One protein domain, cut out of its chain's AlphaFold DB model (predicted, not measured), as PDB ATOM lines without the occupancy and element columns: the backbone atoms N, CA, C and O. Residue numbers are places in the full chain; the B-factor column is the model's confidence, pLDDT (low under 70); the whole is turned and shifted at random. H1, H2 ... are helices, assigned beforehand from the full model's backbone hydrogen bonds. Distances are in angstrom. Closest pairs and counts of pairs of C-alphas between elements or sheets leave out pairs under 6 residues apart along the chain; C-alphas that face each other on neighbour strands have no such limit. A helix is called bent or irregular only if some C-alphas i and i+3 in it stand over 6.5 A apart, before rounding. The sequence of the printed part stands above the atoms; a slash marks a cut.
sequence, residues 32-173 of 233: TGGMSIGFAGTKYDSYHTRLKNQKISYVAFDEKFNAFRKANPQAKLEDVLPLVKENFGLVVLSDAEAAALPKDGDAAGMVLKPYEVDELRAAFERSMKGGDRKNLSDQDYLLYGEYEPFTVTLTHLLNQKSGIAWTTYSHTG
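What this domain is: This is residues 32 to 173 of the 233 residues of an uncharacterized protein of bioreactor metagenome (UniProt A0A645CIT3). Helix H8 lies in the middle of a compact body of helices, with H6 alongside it running the opposite way and H1, H2 and H3 packed on it at steep tilts. H4 and H5 sit in the stretch between H3 and H6, while residues 36 to 37 and 164 to 165, near the two ends, make a short antiparallel pairing. The printed part has 142 residues with eight named helices, H1 to H8 in order, and no named strand, the class being all helix. The radius of gyration of the C-alphas is 15.2 A and the spans are 43 by 42 by 24 A.

How they stand to each other: H1, residues 48 to 53, touches residues 158 to 161 of the hub H8, residues 149 to 161; the closest C-alphas, Leu 51 and Leu 158, are 7.1 A apart. H2, residues 58 to 71, touches H8 at a steep tilt of 46 degrees, C-alphas 58 and 151 being closest at 6.1 A. H3, residues 77 to 88, touches H8 at 54 degrees, a steep tilt, with C-alphas 88 and 158 closest at 7.2 A. H4, residues 95 to 99, touches no helix. H5, residues 106 to 109, only just touches H1, with 3 pairs of C-alphas within 8 A, closest Arg 50 and Asp 106 at 6.6 A. H6, residues 114 to 128, touches H8 at a shallow tilt of 24 degrees, opposite ways, with C-alphas 123 and 150 closest at 4.7 A. H7, residues 138 to 144, only just touches H8, only at the corner, with 3 pairs, closest C-alphas 144 and 152 at 6.4 A. Every O i to N i+4 pair is within hydrogen-bond range in H4, H6, H7 and H8, against 9 of 10 in H2, 6 of 8 in H3 and 0 of 2 in H1, where 3 of 3 O i to N i+3 pairs are; H5 is too short for such a pair.

Where its parts are: H1 begins at C-alpha 48 (-50.836, -11.483, -3.549), and H8 ends at C-alpha 161 (-47.361, -12.893, 4.419). H2 is 19.6 A long, H6 20.8 A and H8 18.2 A. H3, 14.9 A, is irregular, with C-alphas 79 and 82 7.2 A apart.

The domain as a whole: The two C-alphas farthest apart, Ala 96 and Gly 173, are 46.5 A apart. The printed part has no cut and no long link between helices. Residues 132 to 135 are under 70 in pLDDT.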
ATOM      1  N   THR A  32     -51.624 -30.318  -5.574       96.88
ATOM      2  CA  THR A  32     -50.328 -30.494  -4.915       96.88
ATOM      3  C   THR A  32     -50.117 -29.443  -3.837       96.88
ATOM      4  O   THR A  32     -50.144 -28.247  -4.117       96.88
ATOM      5  N   GLY A  33     -49.806 -29.905  -2.626       96.56
ATOM      6  CA  GLY A  33     -49.420 -29.087  -1.481       96.56
ATOM      7  C   GLY A  33     -50.569 -28.724  -0.533       96.56
ATOM      8  O   GLY A  33     -50.326 -28.256   0.585       96.56
ATOM      9  N   GLY A  34     -51.820 -28.948  -0.944       97.38
ATOM     10  CA  GLY A  34     -52.995 -28.543  -0.182       97.38
ATOM     11  C   GLY A  34     -52.996 -27.038   0.052       97.38
ATOM     12  O   GLY A  34     -53.051 -26.589   1.201       97.38
ATOM     13  N   MET A  35     -52.845 -26.284  -1.039       97.00
ATOM     14  CA  MET A  35     -52.727 -24.830  -1.022       97.00
ATOM     15  C   MET A  35     -54.049 -24.171  -0.622       97.00
ATOM     16  O   MET A  35     -55.104 -24.484  -1.173       97.00
ATOM     17  N   SER A  36     -53.991 -23.169   0.253       96.00
ATOM     18  CA  SER A  36     -55.124 -22.289   0.546       96.00
ATOM     19  C   SER A  36     -54.834 -20.841   0.165       96.00
ATOM     20  O   SER A  36     -53.731 -20.333   0.374       96.00
ATOM     21  N   ILE A  37     -55.859 -20.150  -0.344       95.62
ATOM     22  CA  ILE A  37     -55.924 -18.685  -0.330       95.62
ATOM     23  C   ILE A  37     -56.686 -18.297   0.933       95.62
ATOM     24  O   ILE A  37     -57.894 -18.499   1.042       95.62
ATOM     25  N   GLY A  38     -55.939 -17.810   1.910       94.12
ATOM     26  CA  GLY A  38     -56.351 -17.615   3.287       94.12
ATOM     27  C   GLY A  38     -55.296 -18.191   4.226       94.12
ATOM     28  O   GLY A  38     -54.879 -19.344   4.090       94.12
ATOM     29  N   PHE A  39     -54.874 -17.376   5.189       95.50
ATOM     30  CA  PHE A  39     -53.936 -17.761   6.234       95.50
ATOM     31  C   PHE A  39     -54.337 -17.109   7.556       95.50
ATOM     32  O   PHE A  39     -54.692 -15.931   7.601       95.50
ATOM     33  N   ALA A  40     -54.233 -17.850   8.663       94.25
ATOM     34  CA  ALA A  40     -54.620 -17.361   9.986       94.25
ATOM     35  C   ALA A  40     -53.941 -16.024  10.348       94.25
ATOM     36  O   ALA A  40     -54.580 -15.138  10.917       94.25
ATOM     37  N   GLY A  41     -52.674 -15.843   9.959       91.50
ATOM     38  CA  GLY A  41     -51.922 -14.612  10.210       91.50
ATOM     39  C   GLY A  41     -52.376 -13.391   9.400       91.50
ATOM     40  O   GLY A  41     -52.067 -12.270   9.804       91.50
ATOM     41  N   THR A  42     -53.118 -13.578   8.302       92.62
ATOM     42  CA  THR A  42     -53.702 -12.491   7.491       92.62
ATOM     43  C   THR A  42     -55.216 -12.356   7.656       92.62
ATOM     44  O   THR A  42     -55.806 -11.439   7.093       92.62
ATOM     45  N   LYS A  43     -55.852 -13.206   8.475       92.12
ATOM     46  CA  LYS A  43     -57.308 -13.223   8.690       92.12
ATOM     47  C   LYS A  43     -58.053 -13.378   7.352       92.12
ATOM     48  O   LYS A  43     -57.845 -14.366   6.659       92.12
ATOM     49  N   TYR A  44     -58.923 -12.428   7.013       92.94
ATOM     50  CA  TYR A  44     -59.686 -12.420   5.762       92.94
ATOM     51  C   TYR A  44     -58.928 -11.776   4.595       92.94
ATOM     52  O   TYR A  44     -59.402 -11.841   3.463       92.94
ATOM     53  N   ASP A  45     -57.768 -11.167   4.847       92.00
ATOM     54  CA  ASP A  45     -57.022 -10.449   3.821       92.00
ATOM     55  C   ASP A  45     -56.054 -11.371   3.076       92.00
ATOM     56  O   ASP A  45     -55.492 -12.326   3.623       92.00
ATOM     57  N   SER A  46     -55.819 -11.040   1.810       89.75
ATOM     58  CA  SER A  46     -54.803 -11.663   0.963       89.75
ATOM     59  C   SER A  46     -53.990 -10.586   0.257       89.75
ATOM     60  O   SER A  46     -54.532  -9.597  -0.232       89.75
ATOM     61  N   TYR A  47     -52.676 -10.782   0.193       93.69
ATOM     62  CA  TYR A  47     -51.712  -9.764  -0.235       93.69
ATOM     63  C   TYR A  47     -50.852 -10.287  -1.388       93.69
ATOM     64  O   TYR A  47     -49.623 -10.286  -1.332       93.69
ATOM     65  N   HIS A  48     -51.499 -10.779  -2.446       91.88
ATOM     66  CA  HIS A  48     -50.836 -11.483  -3.549       91.88
ATOM     67  C   HIS A  48     -49.765 -10.652  -4.276       91.88
ATOM     68  O   HIS A  48     -48.858 -11.214  -4.889       91.88
ATOM     69  N   THR A  49     -49.822  -9.317  -4.198       92.56
ATOM     70  CA  THR A  49     -48.792  -8.423  -4.752       92.56
ATOM     71  C   THR A  49     -47.420  -8.654  -4.130       92.56
ATOM     72  O   THR A  49     -46.416  -8.482  -4.824       92.56
ATOM     73  N   ARG A  50     -47.361  -9.129  -2.880       94.62
ATOM     74  CA  ARG A  50     -46.112  -9.442  -2.171       94.62
ATOM     75  C   ARG A  50     -45.311 -10.543  -2.857       94.62
ATOM     76  O   ARG A  50     -44.084 -10.479  -2.838       94.62
ATOM     77  N   LEU A  51     -45.968 -11.466  -3.563       95.19
ATOM     78  CA  LEU A  51     -45.304 -12.525  -4.333       95.19
ATOM     79  C   LEU A  51     -44.388 -11.975  -5.437       95.19
ATOM     80  O   LEU A  51     -43.415 -12.629  -5.801       95.19
ATOM     81  N   LYS A  52     -44.623 -10.749  -5.932       94.62
ATOM     82  CA  LYS A  52     -43.743 -10.091  -6.920       94.62
ATOM     83  C   LYS A  52     -42.338  -9.807  -6.379       94.62
ATOM     84  O   LYS A  52     -41.439  -9.475  -7.159       94.62
ATOM     85  N   ASN A  53     -42.139  -9.884  -5.064       95.81
ATOM     86  CA  ASN A  53     -40.825  -9.746  -4.447       95.81
ATOM     87  C   ASN A  53     -39.959 -10.996  -4.613       95.81
ATOM     88  O   ASN A  53     -38.740 -10.866  -4.570       95.81
ATOM     89  N   GLN A  54     -40.554 -12.163  -4.885       97.31
ATOM     90  CA  GLN A  54     -39.788 -13.348  -5.233       97.31
ATOM     91  C   GLN A  54     -39.246 -13.229  -6.660       97.31
ATOM     92  O   GLN A  54     -40.007 -13.183  -7.626       97.31
ATOM     93  N   LYS A  55     -37.921 -13.137  -6.798       97.81
ATOM     94  CA  LYS A  55     -37.256 -12.891  -8.093       97.81
ATOM     95  C   LYS A  55     -36.827 -14.160  -8.810       97.81
ATOM     96  O   LYS A  55     -36.655 -14.143 -10.024       97.81
ATOM     97  N   ILE A  56     -36.671 -15.245  -8.062       97.75
ATOM     98  CA  ILE A  56     -36.241 -16.548  -8.561       97.75
ATOM     99  C   ILE A  56     -37.014 -17.667  -7.856       97.75
ATOM    100  O   ILE A  56     -37.619 -17.459  -6.804       97.75
ATOM    101  N   SER A  57     -37.012 -18.869  -8.430       97.75
ATOM    102  CA  SER A  57     -37.582 -20.041  -7.761       97.75
ATOM    103  C   SER A  57     -36.763 -20.414  -6.522       97.75
ATOM    104  O   SER A  57     -35.572 -20.112  -6.441       97.75
ATOM    105  N   TYR A  58     -37.382 -21.127  -5.578       95.50
ATOM    106  CA  TYR A  58     -36.654 -21.694  -4.442       95.50
ATOM    107  C   TYR A  58     -35.539 -22.649  -4.907       95.50
ATOM    108  O   TYR A  58     -34.466 -22.653  -4.326       95.50
ATOM    109  N   VAL A  59     -35.721 -23.373  -6.019       96.19
ATOM    110  CA  VAL A  59     -34.675 -24.229  -6.614       96.19
ATOM    111  C   VAL A  59     -33.461 -23.414  -7.080       96.19
ATOM    112  O   VAL A  59     -32.324 -23.793  -6.829       96.19
ATOM    113  N   ALA A  60     -33.676 -22.268  -7.725       98.06
ATOM    114  CA  ALA A  60     -32.574 -21.389  -8.117       98.06
ATOM    115  C   ALA A  60     -31.936 -20.695  -6.898       98.06
ATOM    116  O   ALA A  60     -30.733 -20.428  -6.877       98.06
ATOM    117  N   PHE A  61     -32.726 -20.403  -5.862       98.31
ATOM    118  CA  PHE A  61     -32.193 -19.865  -4.614       98.31
ATOM    119  C   PHE A  61     -31.352 -20.896  -3.857       98.31
ATOM    120  O   PHE A  61     -30.301 -20.533  -3.335       98.31
ATOM    121  N   ASP A  62     -31.745 -22.170  -3.864       96.75
ATOM    122  CA  ASP A  62     -30.969 -23.280  -3.310       96.75
ATOM    123  C   ASP A  62     -29.537 -23.283  -3.849       96.75
ATOM    124  O   ASP A  62     -28.594 -23.468  -3.085       96.75
ATOM    125  N   GLU A  63     -29.340 -23.041  -5.148       97.25
ATOM    126  CA  GLU A  63     -28.006 -22.956  -5.755       97.25
ATOM    127  C   GLU A  63     -27.186 -21.798  -5.172       97.25
ATOM    128  O   GLU A  63     -26.033 -21.987  -4.766       97.25
ATOM    129  N   LYS A  64     -27.788 -20.607  -5.063       97.94
ATOM    130  CA  LYS A  64     -27.149 -19.424  -4.464       97.94
ATOM    131  C   LYS A  64     -26.818 -19.651  -2.990       97.94
ATOM    132  O   LYS A  64     -25.708 -19.347  -2.553       97.94
ATOM    133  N   PHE A  65     -27.751 -20.212  -2.231       97.38
ATOM    134  CA  PHE A  65     -27.569 -20.495  -0.817       97.38
ATOM    135  C   PHE A  65     -26.525 -21.595  -0.583       97.38
ATOM    136  O   PHE A  65     -25.672 -21.470   0.296       97.38
ATOM    137  N   ASN A  66     -26.500 -22.627  -1.430       96.00
ATOM    138  CA  ASN A  66     -25.469 -23.661  -1.416       96.00
ATOM    139  C   ASN A  66     -24.068 -23.082  -1.647       96.00
ATOM    140  O   ASN A  66     -23.126 -23.445  -0.937       96.00
ATOM    141  N   ALA A  67     -23.926 -22.168  -2.609       97.06
ATOM    142  CA  ALA A  67     -22.671 -21.460  -2.837       97.06
ATOM    143  C   ALA A  67     -22.284 -20.597  -1.624       97.06
ATOM    144  O   ALA A  67     -21.137 -20.655  -1.174       97.06
ATOM    145  N   PHE A  68     -23.246 -19.865  -1.050       97.50
ATOM    146  CA  PHE A  68     -23.044 -19.041   0.142       97.50
ATOM    147  C   PHE A  68     -22.529 -19.857   1.334       97.50
ATOM    148  O   PHE A  68     -21.484 -19.519   1.889       97.50
ATOM    149  N   ARG A  69     -23.202 -20.954   1.708       95.06
ATOM    150  CA  ARG A  69     -22.809 -21.758   2.880       95.06
ATOM    151  C   ARG A  69     -21.459 -22.448   2.705       95.06
ATOM    152  O   ARG A  69     -20.712 -22.585   3.667       95.06
ATOM    153  N   LYS A  70     -21.109 -22.844   1.473       95.50
ATOM    154  CA  LYS A  70     -19.793 -23.426   1.167       95.50
ATOM    155  C   LYS A  70     -18.670 -22.405   1.358       95.50
ATOM    156  O   LYS A  70     -17.606 -22.765   1.853       95.50
ATOM    157  N   ALA A  71     -18.900 -21.156   0.957       97.50
ATOM    158  CA  ALA A  71     -17.940 -20.071   1.141       97.50
ATOM    159  C   ALA A  71     -17.875 -19.579   2.598       97.50
ATOM    160  O   ALA A  71     -16.825 -19.115   3.035       97.50
ATOM    161  N   ASN A  72     -18.969 -19.712   3.356       96.81
ATOM    162  CA  ASN A  72     -19.109 -19.152   4.700       96.81
ATOM    163  C   ASN A  72     -19.611 -20.211   5.707       96.81
ATOM    164  O   ASN A  72     -20.730 -20.106   6.206       96.81
ATOM    165  N   PRO A  73     -18.808 -21.234   6.051       94.75
ATOM    166  CA  PRO A  73     -19.258 -22.359   6.882       94.75
ATOM    167  C   PRO A  73     -19.621 -21.983   8.328       94.75
ATOM    168  O   PRO A  73     -20.266 -22.766   9.013       94.75
ATOM    169  N   GLN A  74     -19.196 -20.806   8.798       95.56
ATOM    170  CA  GLN A  74     -19.488 -20.271  10.137       95.56
ATOM    171  C   GLN A  74     -20.429 -19.055  10.089       95.56
ATOM    172  O   GLN A  74     -20.515 -18.309  11.064       95.56
ATOM    173  N   ALA A  75     -21.085 -18.821   8.945       97.12
ATOM    174  CA  ALA A  75     -22.042 -17.733   8.796       97.12
ATOM    175  C   ALA A  75     -23.189 -17.860   9.799       97.12
ATOM    176  O   ALA A  75     -23.652 -18.958  10.116       97.12
ATOM    177  N   LYS A  76     -23.675 -16.707  10.240       97.69
ATOM    178  CA  LYS A  76     -24.913 -16.551  10.995       97.69
ATOM    179  C   LYS A  76     -26.044 -16.164  10.046       97.69
ATOM    180  O   LYS A  76     -25.809 -15.805   8.891       97.69
ATOM    181  N   LEU A  77     -27.279 -16.197  10.547       98.25
ATOM    182  CA  LEU A  77     -28.454 -15.794   9.771       98.25
ATOM    183  C   LEU A  77     -28.289 -14.376   9.201       98.25
ATOM    184  O   LEU A  77     -28.628 -14.122   8.049       98.25
ATOM    185  N   GLU A  78     -27.735 -13.461   9.996       97.81
ATOM    186  CA  GLU A  78     -27.555 -12.055   9.636       97.81
ATOM    187  C   GLU A  78     -26.694 -11.882   8.373       97.81
ATOM    188  O   GLU A  78     -26.957 -10.988   7.568       97.81
ATOM    189  N   ASP A  79     -25.733 -12.783   8.153       98.38
ATOM    190  CA  ASP A  79     -24.807 -12.733   7.020       98.38
ATOM    191  C   ASP A  79     -25.492 -13.071   5.682       98.38
ATOM    192  O   ASP A  79     -25.017 -12.665   4.620       98.38
ATOM    193  N   VAL A  80     -26.621 -13.796   5.707       98.31
ATOM    194  CA  VAL A  80     -27.373 -14.199   4.501       98.31
ATOM    195  C   VAL A  80     -28.609 -13.328   4.238       98.31
ATOM    196  O   VAL A  80     -29.170 -13.368   3.141       98.31
ATOM    197  N   LEU A  81     -29.017 -12.475   5.188       98.44
ATOM    198  CA  LEU A  81     -30.176 -11.583   5.025       98.44
ATOM    199  C   LEU A  81     -30.127 -10.683   3.773       98.44
ATOM    200  O   LEU A  81     -31.186 -10.473   3.176       98.44
ATOM    201  N   PRO A  82     -28.967 -10.178   3.302       98.38
ATOM    202  CA  PRO A  82     -28.915  -9.437   2.042       98.38
ATOM    203  C   PRO A  82     -29.392 -10.263   0.838       98.38
ATOM    204  O   PRO A  82     -30.151  -9.758   0.010       98.38
ATOM    205  N   LEU A  83     -29.016 -11.546   0.780       98.19
ATOM    206  CA  LEU A  83     -29.438 -12.473  -0.274       98.19
ATOM    207  C   LEU A  83     -30.941 -12.774  -0.175       98.19
ATOM    208  O   LEU A  83     -31.633 -12.849  -1.192       98.19
ATOM    209  N   VAL A  84     -31.461 -12.900   1.050       98.56
ATOM    210  CA  VAL A  84     -32.900 -13.058   1.314       98.56
ATOM    211  C   VAL A  84     -33.682 -11.844   0.814       98.56
ATOM    212  O   VAL A  84     -34.643 -11.997   0.062       98.56
ATOM    213  N   LYS A  85     -33.246 -10.632   1.170       98.31
ATOM    214  CA  LYS A  85     -33.877  -9.384   0.732       98.31
ATOM    215  C   LYS A  85     -33.872  -9.252  -0.789       98.31
ATOM    216  O   LYS A  85     -34.886  -8.880  -1.367       98.31
ATOM    217  N   GLU A  86     -32.754  -9.567  -1.438       98.31
ATOM    218  CA  GLU A  86     -32.630  -9.498  -2.897       98.31
ATOM    219  C   GLU A  86     -33.625 -10.430  -3.610       98.31
ATOM    220  O   GLU A  86     -34.245 -10.032  -4.597       98.31
ATOM    221  N   ASN A  87     -33.793 -11.660  -3.110       98.44
ATOM    222  CA  ASN A  87     -34.490 -12.715  -3.846       98.44
ATOM    223  C   ASN A  87     -35.932 -12.964  -3.388       98.44
ATOM    224  O   ASN A  87     -36.711 -13.477  -4.189       98.44
ATOM    225  N   PHE A  88     -36.292 -12.596  -2.154       98.25
ATOM    226  CA  PHE A  88     -37.638 -12.746  -1.579       98.25
ATOM    227  C   PHE A  88     -38.253 -11.422  -1.105       98.25
ATOM    228  O   PHE A  88     -39.452 -11.366  -0.842       98.25
ATOM    229  N   GLY A  89     -37.457 -10.357  -0.954       97.56
ATOM    230  CA  GLY A  89     -37.895  -9.065  -0.410       97.56
ATOM    231  C   GLY A  89     -38.160  -9.046   1.096       97.56
ATOM    232  O   GLY A  89     -38.527  -7.997   1.616       97.56
ATOM    233  N   LEU A  90     -37.980 -10.170   1.795       98.12
ATOM    234  CA  LEU A  90     -38.137 -10.257   3.246       98.12
ATOM    235  C   LEU A  90     -37.002  -9.503   3.946       98.12
ATOM    236  O   LEU A  90     -35.841  -9.598   3.542       98.12
ATOM    237  N   VAL A  91     -37.337  -8.755   4.998       97.31
ATOM    238  CA  VAL A  91     -36.373  -7.923   5.732       97.31
ATOM    239  C   VAL A  91     -36.523  -8.080   7.238       97.31
ATOM    240  O   VAL A  91     -37.628  -8.242   7.746       97.31
ATOM    241  N   VAL A  92     -35.409  -7.982   7.959       97.00
ATOM    242  CA  VAL A  92     -35.387  -7.800   9.413       97.00
ATOM    243  C   VAL A  92     -35.008  -6.349   9.668       97.00
ATOM    244  O   VAL A  92     -34.008  -5.881   9.127       97.00
ATOM    245  N   LEU A  93     -35.823  -5.639  10.442       94.56
ATOM    246  CA  LEU A  93     -35.628  -4.232  10.779       94.56
ATOM    247  C   LEU A  93     -35.653  -4.059  12.297       94.56
ATOM    248  O   LEU A  93     -36.271  -4.855  13.001       94.56
ATOM    249  N   SER A  94     -35.013  -3.001  12.790       92.44
ATOM    250  CA  SER A  94     -35.211  -2.547  14.167       92.44
ATOM    251  C   SER A  94     -36.637  -2.026  14.379       92.44
ATOM    252  O   SER A  94     -37.304  -1.600  13.433       92.44
ATOM    253  N   ASP A  95     -37.090  -1.981  15.635       89.12
ATOM    254  CA  ASP A  95     -38.416  -1.449  15.984       89.12
ATOM    255  C   ASP A  95     -38.624  -0.017  15.471       89.12
ATOM    256  O   ASP A  95     -39.709   0.331  15.006       89.12
ATOM    257  N   ALA A  96     -37.574   0.811  15.508       91.69
ATOM    258  CA  ALA A  96     -37.620   2.188  15.025       91.69
ATOM    259  C   ALA A  96     -37.799   2.263  13.497       91.69
ATOM    260  O   ALA A  96     -38.606   3.052  13.007       91.69
ATOM    261  N   GLU A  97     -37.080   1.428  12.744       93.00
ATOM    262  CA  GLU A  97     -37.193   1.358  11.283       93.00
ATOM    263  C   GLU A  97     -38.552   0.796  10.853       93.00
ATOM    264  O   GLU A  97     -39.183   1.337   9.945       93.00
ATOM    265  N   ALA A  98     -39.035  -0.248  11.528       89.81
ATOM    266  CA  ALA A  98     -40.346  -0.827  11.262       89.81
ATOM    267  C   ALA A  98     -41.481   0.163  11.578       89.81
ATOM    268  O   ALA A  98     -42.432   0.272  10.804       89.81
ATOM    269  N   ALA A  99     -41.369   0.933  12.667       88.44
ATOM    270  CA  ALA A  99     -42.351   1.951  13.045       88.44
ATOM    271  C   ALA A  99     -42.420   3.134  12.064       88.44
ATOM    272  O   ALA A  99     -43.448   3.809  11.996       88.44
ATOM    273  N   ALA A 100     -41.349   3.381  11.305       91.56
ATOM    274  CA  ALA A 100     -41.309   4.416  10.276       91.56
ATOM    275  C   ALA A 100     -41.994   3.994   8.961       91.56
ATOM    276  O   ALA A 100     -42.240   4.845   8.102       91.56
ATOM    277  N   LEU A 101     -42.308   2.705   8.779       90.06
ATOM    278  CA  LEU A 101     -42.985   2.220   7.579       90.06
ATOM    279  C   LEU A 101     -44.487   2.550   7.597       90.06
ATOM    280  O   LEU A 101     -45.128   2.508   8.652       90.06
ATOM    281  N   PRO A 102     -45.100   2.811   6.426       88.06
ATOM    282  CA  PRO A 102     -46.552   2.912   6.319       88.06
ATOM    283  C   PRO A 102     -47.212   1.609   6.781       88.06
ATOM    284  O   PRO A 102     -46.945   0.549   6.216       88.06
ATOM    285  N   LYS A 103     -48.090   1.695   7.789       75.31
ATOM    286  CA  LYS A 103     -48.709   0.525   8.442       75.31
ATOM    287  C   LYS A 103     -49.501  -0.368   7.482       75.31
ATOM    288  O   LYS A 103     -49.496  -1.581   7.654       75.31
ATOM    289  N   ASP A 104     -50.099   0.227   6.454       73.69
ATOM    290  CA  ASP A 104     -50.950  -0.468   5.481       73.69
ATOM    291  C   ASP A 104     -50.223  -0.756   4.151       73.69
ATOM    292  O   ASP A 104     -50.836  -1.135   3.157       73.69
ATOM    293  N   GLY A 105     -48.902  -0.545   4.106       78.81
ATOM    294  CA  GLY A 105     -48.094  -0.741   2.906       78.81
ATOM    295  C   GLY A 105     -47.503  -2.144   2.798       78.81
ATOM    296  O   GLY A 105     -47.140  -2.769   3.797       78.81
ATOM    297  N   ASP A 106     -47.287  -2.605   1.562       83.56
ATOM    298  CA  ASP A 106     -46.589  -3.872   1.304       83.56
ATOM    299  C   ASP A 106     -45.201  -3.911   1.957       83.56
ATOM    300  O   ASP A 106     -44.804  -4.957   2.456       83.56
ATOM    301  N   ALA A 107     -44.508  -2.773   2.062       87.44
ATOM    302  CA  ALA A 107     -43.212  -2.683   2.736       87.44
ATOM    303  C   ALA A 107     -43.262  -3.156   4.202       87.44
ATOM    304  O   ALA A 107     -42.403  -3.934   4.610       87.44
ATOM    305  N   ALA A 108     -44.279  -2.748   4.972       90.25
ATOM    306  CA  ALA A 108     -44.461  -3.215   6.347       90.25
ATOM    307  C   ALA A 108     -44.804  -4.713   6.389       90.25
ATOM    308  O   ALA A 108     -44.326  -5.443   7.254       90.25
ATOM    309  N   GLY A 109     -45.569  -5.191   5.405       92.44
ATOM    310  CA  GLY A 109     -45.902  -6.606   5.247       92.44
ATOM    311  C   GLY A 109     -44.701  -7.521   4.994       92.44
ATOM    312  O   GLY A 109     -44.774  -8.702   5.328       92.44
ATOM    313  N   MET A 110     -43.601  -6.993   4.446       95.75
ATOM    314  CA  MET A 110     -42.373  -7.749   4.158       95.75
ATOM    315  C   MET A 110     -41.397  -7.831   5.341       95.75
ATOM    316  O   MET A 110     -40.416  -8.575   5.269       95.75
ATOM    317  N   VAL A 111     -41.652  -7.101   6.432       96.81
ATOM    318  CA  VAL A 111     -40.827  -7.170   7.645       96.81
ATOM    319  C   VAL A 111     -41.117  -8.472   8.390       96.81
ATOM    320  O   VAL A 111     -42.278  -8.803   8.650       96.81
ATOM    321  N   LEU A 112     -40.068  -9.223   8.717       97.38
ATOM    322  CA  LEU A 112     -40.141 -10.416   9.551       97.38
ATOM    323  C   LEU A 112     -40.368 -10.019  11.010       97.38
ATOM    324  O   LEU A 112     -39.653  -9.189  11.567       97.38
ATOM    325  N   LYS A 113     -41.377 -10.626  11.629       95.44
ATOM    326  CA  LYS A 113     -41.687 -10.483  13.052       95.44
ATOM    327  C   LYS A 113     -40.721 -11.334  13.883       95.44
ATOM    328  O   LYS A 113     -40.191 -12.308  13.356       95.44
ATOM    329  N   PRO A 114     -40.552 -11.059  15.190       96.44
ATOM    330  CA  PRO A 114     -39.607 -11.800  16.029       96.44
ATOM    331  C   PRO A 114     -39.750 -13.327  15.947       96.44
ATOM    332  O   PRO A 114     -38.773 -14.011  15.670       96.44
ATOM    333  N   TYR A 115     -40.975 -13.855  16.050       96.69
ATOM    334  CA  TYR A 115     -41.209 -15.302  15.956       96.69
ATOM    335  C   TYR A 115     -40.897 -15.886  14.563       96.69
ATOM    336  O   TYR A 115     -40.494 -17.037  14.460       96.69
ATOM    337  N   GLU A 116     -41.059 -15.096  13.495       98.06
ATOM    338  CA  GLU A 116     -40.720 -15.505  12.123       98.06
ATOM    339  C   GLU A 116     -39.197 -15.507  11.923       98.06
ATOM    340  O   GLU A 116     -38.663 -16.334  11.189       98.06
ATOM    341  N   VAL A 117     -38.479 -14.593  12.590       98.31
ATOM    342  CA  VAL A 117     -37.009 -14.588  12.616       98.31
ATOM    343  C   VAL A 117     -36.480 -15.797  13.383       98.31
ATOM    344  O   VAL A 117     -35.508 -16.402  12.937       98.31
ATOM    345  N   ASP A 118     -37.113 -16.175  14.494       98.31
ATOM    346  CA  ASP A 118     -36.735 -17.364  15.265       98.31
ATOM    347  C   ASP A 118     -36.951 -18.654  14.458       98.31
ATOM    348  O   ASP A 118     -36.057 -19.502  14.399       98.31
ATOM    349  N   GLU A 119     -38.091 -18.773  13.768       98.06
ATOM    350  CA  GLU A 119     -38.373 -19.866  12.829       98.06
ATOM    351  C   GLU A 119     -37.313 -19.932  11.718       98.06
ATOM    352  O   GLU A 119     -36.701 -20.978  11.482       98.06
ATOM    353  N   LEU A 120     -37.023 -18.791  11.086       98.56
ATOM    354  CA  LEU A 120     -36.027 -18.702  10.023       98.56
ATOM    355  C   LEU A 120     -34.612 -19.040  10.512       98.56
ATOM    356  O   LEU A 120     -33.835 -19.660   9.783       98.56
ATOM    357  N   ARG A 121     -34.266 -18.652  11.743       98.56
ATOM    358  CA  ARG A 121     -32.977 -18.962  12.368       98.56
ATOM    359  C   ARG A 121     -32.827 -20.456  12.611       98.56
ATOM    360  O   ARG A 121     -31.792 -21.011  12.250       98.56
ATOM    361  N   ALA A 122     -33.856 -21.111  13.146       97.62
ATOM    362  CA  ALA A 122     -33.846 -22.555  13.354       97.62
ATOM    363  C   ALA A 122     -33.662 -23.314  12.027       97.62
ATOM    364  O   ALA A 122     -32.841 -24.234  11.945       97.62
ATOM    365  N   ALA A 123     -34.359 -22.883  10.972       97.56
ATOM    366  CA  ALA A 123     -34.217 -23.445   9.634       97.56
ATOM    367  C   ALA A 123     -32.811 -23.215   9.049       97.56
ATOM    368  O   ALA A 123     -32.187 -24.151   8.552       97.56
ATOM    369  N   PHE A 124     -32.268 -21.999   9.173       98.19
ATOM    370  CA  PHE A 124     -30.902 -21.674   8.751       98.19
ATOM    371  C   PHE A 124     -29.861 -22.550   9.458       98.19
ATOM    372  O   PHE A 124     -29.025 -23.176   8.811       98.19
ATOM    373  N   GLU A 125     -29.926 -22.649  10.786       96.00
ATOM    374  CA  GLU A 125     -29.011 -23.483  11.568       96.00
ATOM    375  C   GLU A 125     -29.128 -24.961  11.186       96.00
ATOM    376  O   GLU A 125     -28.119 -25.667  11.086       96.00
ATOM    377  N   ARG A 126     -30.351 -25.439  10.920       94.25
ATOM    378  CA  ARG A 126     -30.588 -26.797  10.425       94.25
ATOM    379  C   ARG A 126     -29.935 -27.031   9.062       94.25
ATOM    380  O   ARG A 126     -29.330 -28.089   8.864       94.25
ATOM    381  N   SER A 127     -30.018 -26.062   8.158       94.75
ATOM    382  CA  SER A 127     -29.403 -26.096   6.830       94.75
ATOM    383  C   SER A 127     -27.875 -26.042   6.855       94.75
ATOM    384  O   SER A 127     -27.213 -26.723   6.063       94.75
ATOM    385  N   MET A 128     -27.302 -25.258   7.773       95.00
ATOM    386  CA  MET A 128     -25.852 -25.115   7.939       95.00
ATOM    387  C   MET A 128     -25.190 -26.388   8.482       95.00
ATOM    388  O   MET A 128     -24.042 -26.666   8.143       95.00
ATOM    389  N   LYS A 129     -25.918 -27.216   9.246       90.50
ATOM    390  CA  LYS A 129     -25.444 -28.545   9.689       90.50
ATOM    391  C   LYS A 129     -25.232 -29.535   8.533       90.50
ATOM    392  O   LYS A 129     -24.516 -30.519   8.702       90.50
ATOM    393  N   GLY A 130     -25.830 -29.286   7.364       80.38
ATOM    394  CA  GLY A 130     -25.776 -30.195   6.221       80.38
ATOM    395  C   GLY A 130     -26.578 -31.487   6.433       80.38
ATOM    396  O   GLY A 130     -27.492 -31.547   7.260       80.38
ATOM    397  N   GLY A 131     -26.254 -32.517   5.647       72.19
ATOM    398  CA  GLY A 131     -26.921 -33.824   5.670       72.19
ATOM    399  C   GLY A 131     -27.704 -34.144   4.395       72.19
ATOM    400  O   GLY A 131     -27.854 -33.304   3.506       72.19
ATOM    401  N   ASP A 132     -28.170 -35.387   4.306       69.44
ATOM    402  CA  ASP A 132     -28.974 -35.870   3.187       69.44
ATOM    403  C   ASP A 132     -30.442 -35.461   3.365       69.44
ATOM    404  O   ASP A 132     -31.085 -35.824   4.349       69.44
ATOM    405  N   ARG A 133     -30.973 -34.724   2.383       68.56
ATOM    406  CA  ARG A 133     -32.378 -34.288   2.338       68.56
ATOM    407  C   ARG A 133     -33.357 -35.467   2.241       68.56
ATOM    408  O   ARG A 133     -34.533 -35.292   2.520       68.56
ATOM    409  N   LYS A 134     -32.877 -36.659   1.868       66.12
ATOM    410  CA  LYS A 134     -33.674 -37.894   1.784       66.12
ATOM    411  C   LYS A 134     -33.694 -38.709   3.077       66.12
ATOM    412  O   LYS A 134     -34.462 -39.655   3.175       66.12
ATOM    413  N   ASN A 135     -32.859 -38.356   4.055       69.62
ATOM    414  CA  ASN A 135     -32.740 -39.047   5.342       69.62
ATOM    415  C   ASN A 135     -32.984 -38.066   6.497       69.62
ATOM    416  O   ASN A 135     -32.190 -37.954   7.435       69.62
ATOM    417  N   LEU A 136     -34.063 -37.300   6.380       76.12
ATOM    418  CA  LEU A 136     -34.514 -36.365   7.401       76.12
ATOM    419  C   LEU A 136     -35.212 -37.118   8.538       76.12
ATOM    420  O   LEU A 136     -35.809 -38.171   8.327       76.12
ATOM    421  N   SER A 137     -35.127 -36.574   9.752       88.00
ATOM    422  CA  SER A 137     -35.967 -37.058  10.851       88.00
ATOM    423  C   SER A 137     -37.446 -36.799  10.545       88.00
ATOM    424  O   SER A 137     -37.760 -35.876   9.793       88.00
ATOM    425  N   ASP A 138     -38.363 -37.536  11.174       91.19
ATOM    426  CA  ASP A 138     -39.807 -37.291  11.019       91.19
ATOM    427  C   ASP A 138     -40.170 -35.828  11.323       91.19
ATOM    428  O   ASP A 138     -40.979 -35.217  10.630       91.19
ATOM    429  N   GLN A 139     -39.517 -35.229  12.325       91.94
ATOM    430  CA  GLN A 139     -39.698 -33.817  12.659       91.94
ATOM    431  C   GLN A 139     -39.193 -32.885  11.549       91.94
ATOM    432  O   GLN A 139     -39.873 -31.918  11.216       91.94
ATOM    433  N   ASP A 140     -38.024 -33.164  10.967       91.81
ATOM    434  CA  ASP A 140     -37.510 -32.385   9.837       91.81
ATOM    435  C   ASP A 140     -38.441 -32.497   8.621       91.81
ATOM    436  O   ASP A 140     -38.710 -31.490   7.974       91.81
ATOM    437  N   TYR A 141     -38.972 -33.688   8.328       92.19
ATOM    438  CA  TYR A 141     -39.920 -33.869   7.228       92.19
ATOM    439  C   TYR A 141     -41.221 -33.090   7.462       92.19
ATOM    440  O   TYR A 141     -41.719 -32.433   6.553       92.19
ATOM    441  N   LEU A 142     -41.758 -33.097   8.685       93.56
ATOM    442  CA  LEU A 142     -42.946 -32.304   9.021       93.56
ATOM    443  C   LEU A 142     -42.706 -30.797   8.857       93.56
ATOM    444  O   LEU A 142     -43.606 -30.075   8.432       93.56
ATOM    445  N   LEU A 143     -41.502 -30.321   9.178       94.12
ATOM    446  CA  LEU A 143     -41.162 -28.901   9.109       94.12
ATOM    447  C   LEU A 143     -40.758 -28.436   7.710       94.12
ATOM    448  O   LEU A 143     -41.054 -27.298   7.362       94.12
ATOM    449  N   TYR A 144     -40.109 -29.288   6.914       94.19
ATOM    450  CA  TYR A 144     -39.424 -28.871   5.682       94.19
ATOM    451  C   TYR A 144     -39.691 -29.771   4.467       94.19
ATOM    452  O   TYR A 144     -39.262 -29.444   3.361       94.19
ATOM    453  N   GLY A 145     -40.370 -30.905   4.633       93.19
ATOM    454  CA  GLY A 145     -40.536 -31.907   3.582       93.19
ATOM    455  C   GLY A 145     -39.190 -32.470   3.141       93.19
ATOM    456  O   GLY A 145     -38.292 -32.646   3.955       93.19
ATOM    457  N   GLU A 146     -39.026 -32.711   1.841       91.00
ATOM    458  CA  GLU A 146     -37.733 -33.086   1.238       91.00
ATOM    459  C   GLU A 146     -36.928 -31.860   0.753       91.00
ATOM    460  O   GLU A 146     -35.931 -31.982   0.032       91.00
ATOM    461  N   TYR A 147     -37.380 -30.653   1.109       93.69
ATOM    462  CA  TYR A 147     -36.810 -29.402   0.630       93.69
ATOM    463  C   TYR A 147     -35.621 -28.942   1.480       93.69
ATOM    464  O   TYR A 147     -35.305 -29.474   2.543       93.69
ATOM    465  N   GLU A 148     -34.918 -27.931   0.976       94.56
ATOM    466  CA  GLU A 148     -33.887 -27.227   1.731       94.56
ATOM    467  C   GLU A 148     -34.542 -26.426   2.878       94.56
ATOM    468  O   GLU A 148     -35.377 -25.567   2.577       94.56
ATOM    469  N   PRO A 149     -34.206 -26.686   4.162       95.88
ATOM    470  CA  PRO A 149     -34.926 -26.106   5.302       95.88
ATOM    471  C   PRO A 149     -34.999 -24.579   5.297       95.88
ATOM    472  O   PRO A 149     -36.076 -24.007   5.476       95.88
ATOM    473  N   PHE A 150     -33.882 -23.896   5.057       97.56
ATOM    474  CA  PHE A 150     -33.827 -22.440   5.024       97.56
ATOM    475  C   PHE A 150     -34.648 -21.872   3.861       97.56
ATOM    476  O   PHE A 150     -35.491 -20.997   4.069       97.56
ATOM    477  N   THR A 151     -34.476 -22.399   2.650       97.69
ATOM    478  CA  THR A 151     -35.200 -21.914   1.472       97.69
ATOM    479  C   THR A 151     -36.710 -22.167   1.556       97.69
ATOM    480  O   THR A 151     -37.501 -21.280   1.209       97.69
ATOM    481  N   VAL A 152     -37.147 -23.352   2.001       97.56
ATOM    482  CA  VAL A 152     -38.585 -23.658   2.109       97.56
ATOM    483  C   VAL A 152     -39.246 -22.796   3.183       97.56
ATOM    484  O   VAL A 152     -40.330 -22.266   2.951       97.56
ATOM    485  N   THR A 153     -38.545 -22.532   4.290       98.44
ATOM    486  CA  THR A 153     -39.019 -21.626   5.347       98.44
ATOM    487  C   THR A 153     -39.190 -20.199   4.823       98.44
ATOM    488  O   THR A 153     -40.235 -19.590   5.029       98.44
ATOM    489  N   LEU A 154     -38.232 -19.668   4.052       98.62
ATOM    490  CA  LEU A 154     -38.378 -18.360   3.391       98.62
ATOM    491  C   LEU A 154     -39.589 -18.308   2.454       98.62
ATOM    492  O   LEU A 154     -40.332 -17.323   2.437       98.62
ATOM    493  N   THR A 155     -39.791 -19.378   1.685       98.19
ATOM    494  CA  THR A 155     -40.915 -19.503   0.752       98.19
ATOM    495  C   THR A 155     -42.242 -19.495   1.512       98.19
ATOM    496  O   THR A 155     -43.134 -18.714   1.177       98.19
ATOM    497  N   HIS A 156     -42.350 -20.277   2.589       98.12
ATOM    498  CA  HIS A 156     -43.523 -20.305   3.458       98.12
ATOM    499  C   HIS A 156     -43.787 -18.964   4.135       98.12
ATOM    500  O   HIS A 156     -44.920 -18.495   4.089       98.12
ATOM    501  N   LEU A 157     -42.773 -18.298   4.686       98.31
ATOM    502  CA  LEU A 157     -42.930 -16.978   5.301       98.31
ATOM    503  C   LEU A 157     -43.455 -15.946   4.294       98.31
ATOM    504  O   LEU A 157     -44.366 -15.177   4.607       98.31
ATOM    505  N   LEU A 158     -42.940 -15.951   3.060       98.12
ATOM    506  CA  LEU A 158     -43.460 -15.093   1.997       98.12
ATOM    507  C   LEU A 158     -44.906 -15.452   1.621       98.12
ATOM    508  O   LEU A 158     -45.734 -14.557   1.427       98.12
ATOM    509  N   ASN A 159     -45.231 -16.743   1.516       97.69
ATOM    510  CA  ASN A 159     -46.584 -17.207   1.213       97.69
ATOM    511  C   ASN A 159     -47.569 -16.789   2.306       97.69
ATOM    512  O   ASN A 159     -48.562 -16.135   2.001       97.69
ATOM    513  N   GLN A 160     -47.243 -17.044   3.570       97.38
ATOM    514  CA  GLN A 160     -48.041 -16.671   4.733       97.38
ATOM    515  C   GLN A 160     -48.276 -15.160   4.786       97.38
ATOM    516  O   GLN A 160     -49.413 -14.709   4.927       97.38
ATOM    517  N   LYS A 161     -47.232 -14.352   4.559       96.25
ATOM    518  CA  LYS A 161     -47.361 -12.893   4.419       96.25
ATOM    519  C   LYS A 161     -48.230 -12.488   3.233       96.25
ATOM    520  O   LYS A 161     -48.846 -11.430   3.273       96.25
ATOM    521  N   SER A 162     -48.313 -13.308   2.194       96.31
ATOM    522  CA  SER A 162     -49.183 -13.086   1.034       96.31
ATOM    523  C   SER A 162     -50.611 -13.611   1.236       96.31
ATOM    524  O   SER A 162     -51.441 -13.443   0.343       96.31
ATOM    525  N   GLY A 163     -50.917 -14.209   2.393       96.56
ATOM    526  CA  GLY A 163     -52.205 -14.841   2.680       96.56
ATOM    527  C   GLY A 163     -52.348 -16.239   2.079       96.56
ATOM    528  O   GLY A 163     -53.457 -16.648   1.766       96.56
ATOM    529  N   ILE A 164     -51.247 -16.960   1.868       97.25
ATOM    530  CA  ILE A 164     -51.218 -18.314   1.303       97.25
ATOM    531  C   ILE A 164     -50.642 -19.278   2.338       97.25
ATOM    532  O   ILE A 164     -49.648 -18.962   2.992       97.25
ATOM    533  N   ALA A 165     -51.241 -20.458   2.460       96.06
ATOM    534  CA  ALA A 165     -50.727 -21.529   3.304       96.06
ATOM    535  C   ALA A 165     -50.769 -22.882   2.586       96.06
ATOM    536  O   ALA A 165     -51.417 -23.032   1.551       96.06
ATOM    537  N   TRP A 166     -50.054 -23.846   3.160       97.62
ATOM    538  CA  TRP A 166     -49.879 -25.200   2.644       97.62
ATOM    539  C   TRP A 166     -50.094 -26.193   3.782       97.62
ATOM    540  O   TRP A 166     -49.810 -25.880   4.939       97.62
ATOM    541  N   THR A 167     -50.596 -27.382   3.461       96.81
ATOM    542  CA  THR A 167     -50.911 -28.415   4.466       96.81
ATOM    543  C   THR A 167     -50.089 -29.685   4.304       96.81
ATOM    544  O   THR A 167     -49.998 -30.477   5.238       96.81
ATOM    545  N   THR A 168     -49.474 -29.890   3.140       96.12
ATOM    546  CA  THR A 168     -48.654 -31.065   2.844       96.12
ATOM    547  C   THR A 168     -47.535 -30.711   1.869       96.12
ATOM    548  O   THR A 168     -47.609 -29.718   1.154       96.12
ATOM    549  N   TYR A 169     -46.505 -31.553   1.812       95.19
ATOM    550  CA  TYR A 169     -45.457 -31.507   0.787       95.19
ATOM    551  C   TYR A 169     -45.737 -32.443  -0.398       95.19
ATOM    552  O   TYR A 169     -44.887 -32.606  -1.270       95.19
ATOM    553  N   SER A 170     -46.910 -33.081  -0.411       95.19
ATOM    554  CA  SER A 170     -47.316 -34.098  -1.381       95.19
ATOM    555  C   SER A 170     -48.618 -33.709  -2.091       95.19
ATOM    556  O   SER A 170     -49.064 -32.564  -2.037       95.19
ATOM    557  N   HIS A 171     -49.227 -34.661  -2.788       97.69
ATOM    558  CA  HIS A 171     -50.505 -34.471  -3.467       97.69
ATOM    559  C   HIS A 171     -51.666 -34.480  -2.468       97.69
ATOM    560  O   HIS A 171     -51.561 -35.051  -1.378       97.69
ATOM    561  N   THR A 172     -52.797 -33.893  -2.856       97.94
ATOM    562  CA  THR A 172     -54.063 -34.055  -2.129       97.94
ATOM    563  C   THR A 172     -55.135 -34.693  -3.006       97.94
ATOM    564  O   THR A 172     -55.039 -34.729  -4.231       97.94
ATOM    565  N   GLY A 173     -56.173 -35.229  -2.361       96.62
ATOM    566  CA  GLY A 173     -57.296 -35.898  -3.023       96.62
ATOM    567  C   GLY A 173     -58.427 -34.962  -3.455       96.62
ATOM    568  O   GLY A 173     -59.561 -35.418  -3.588       96.62
TER     569      GLY A 173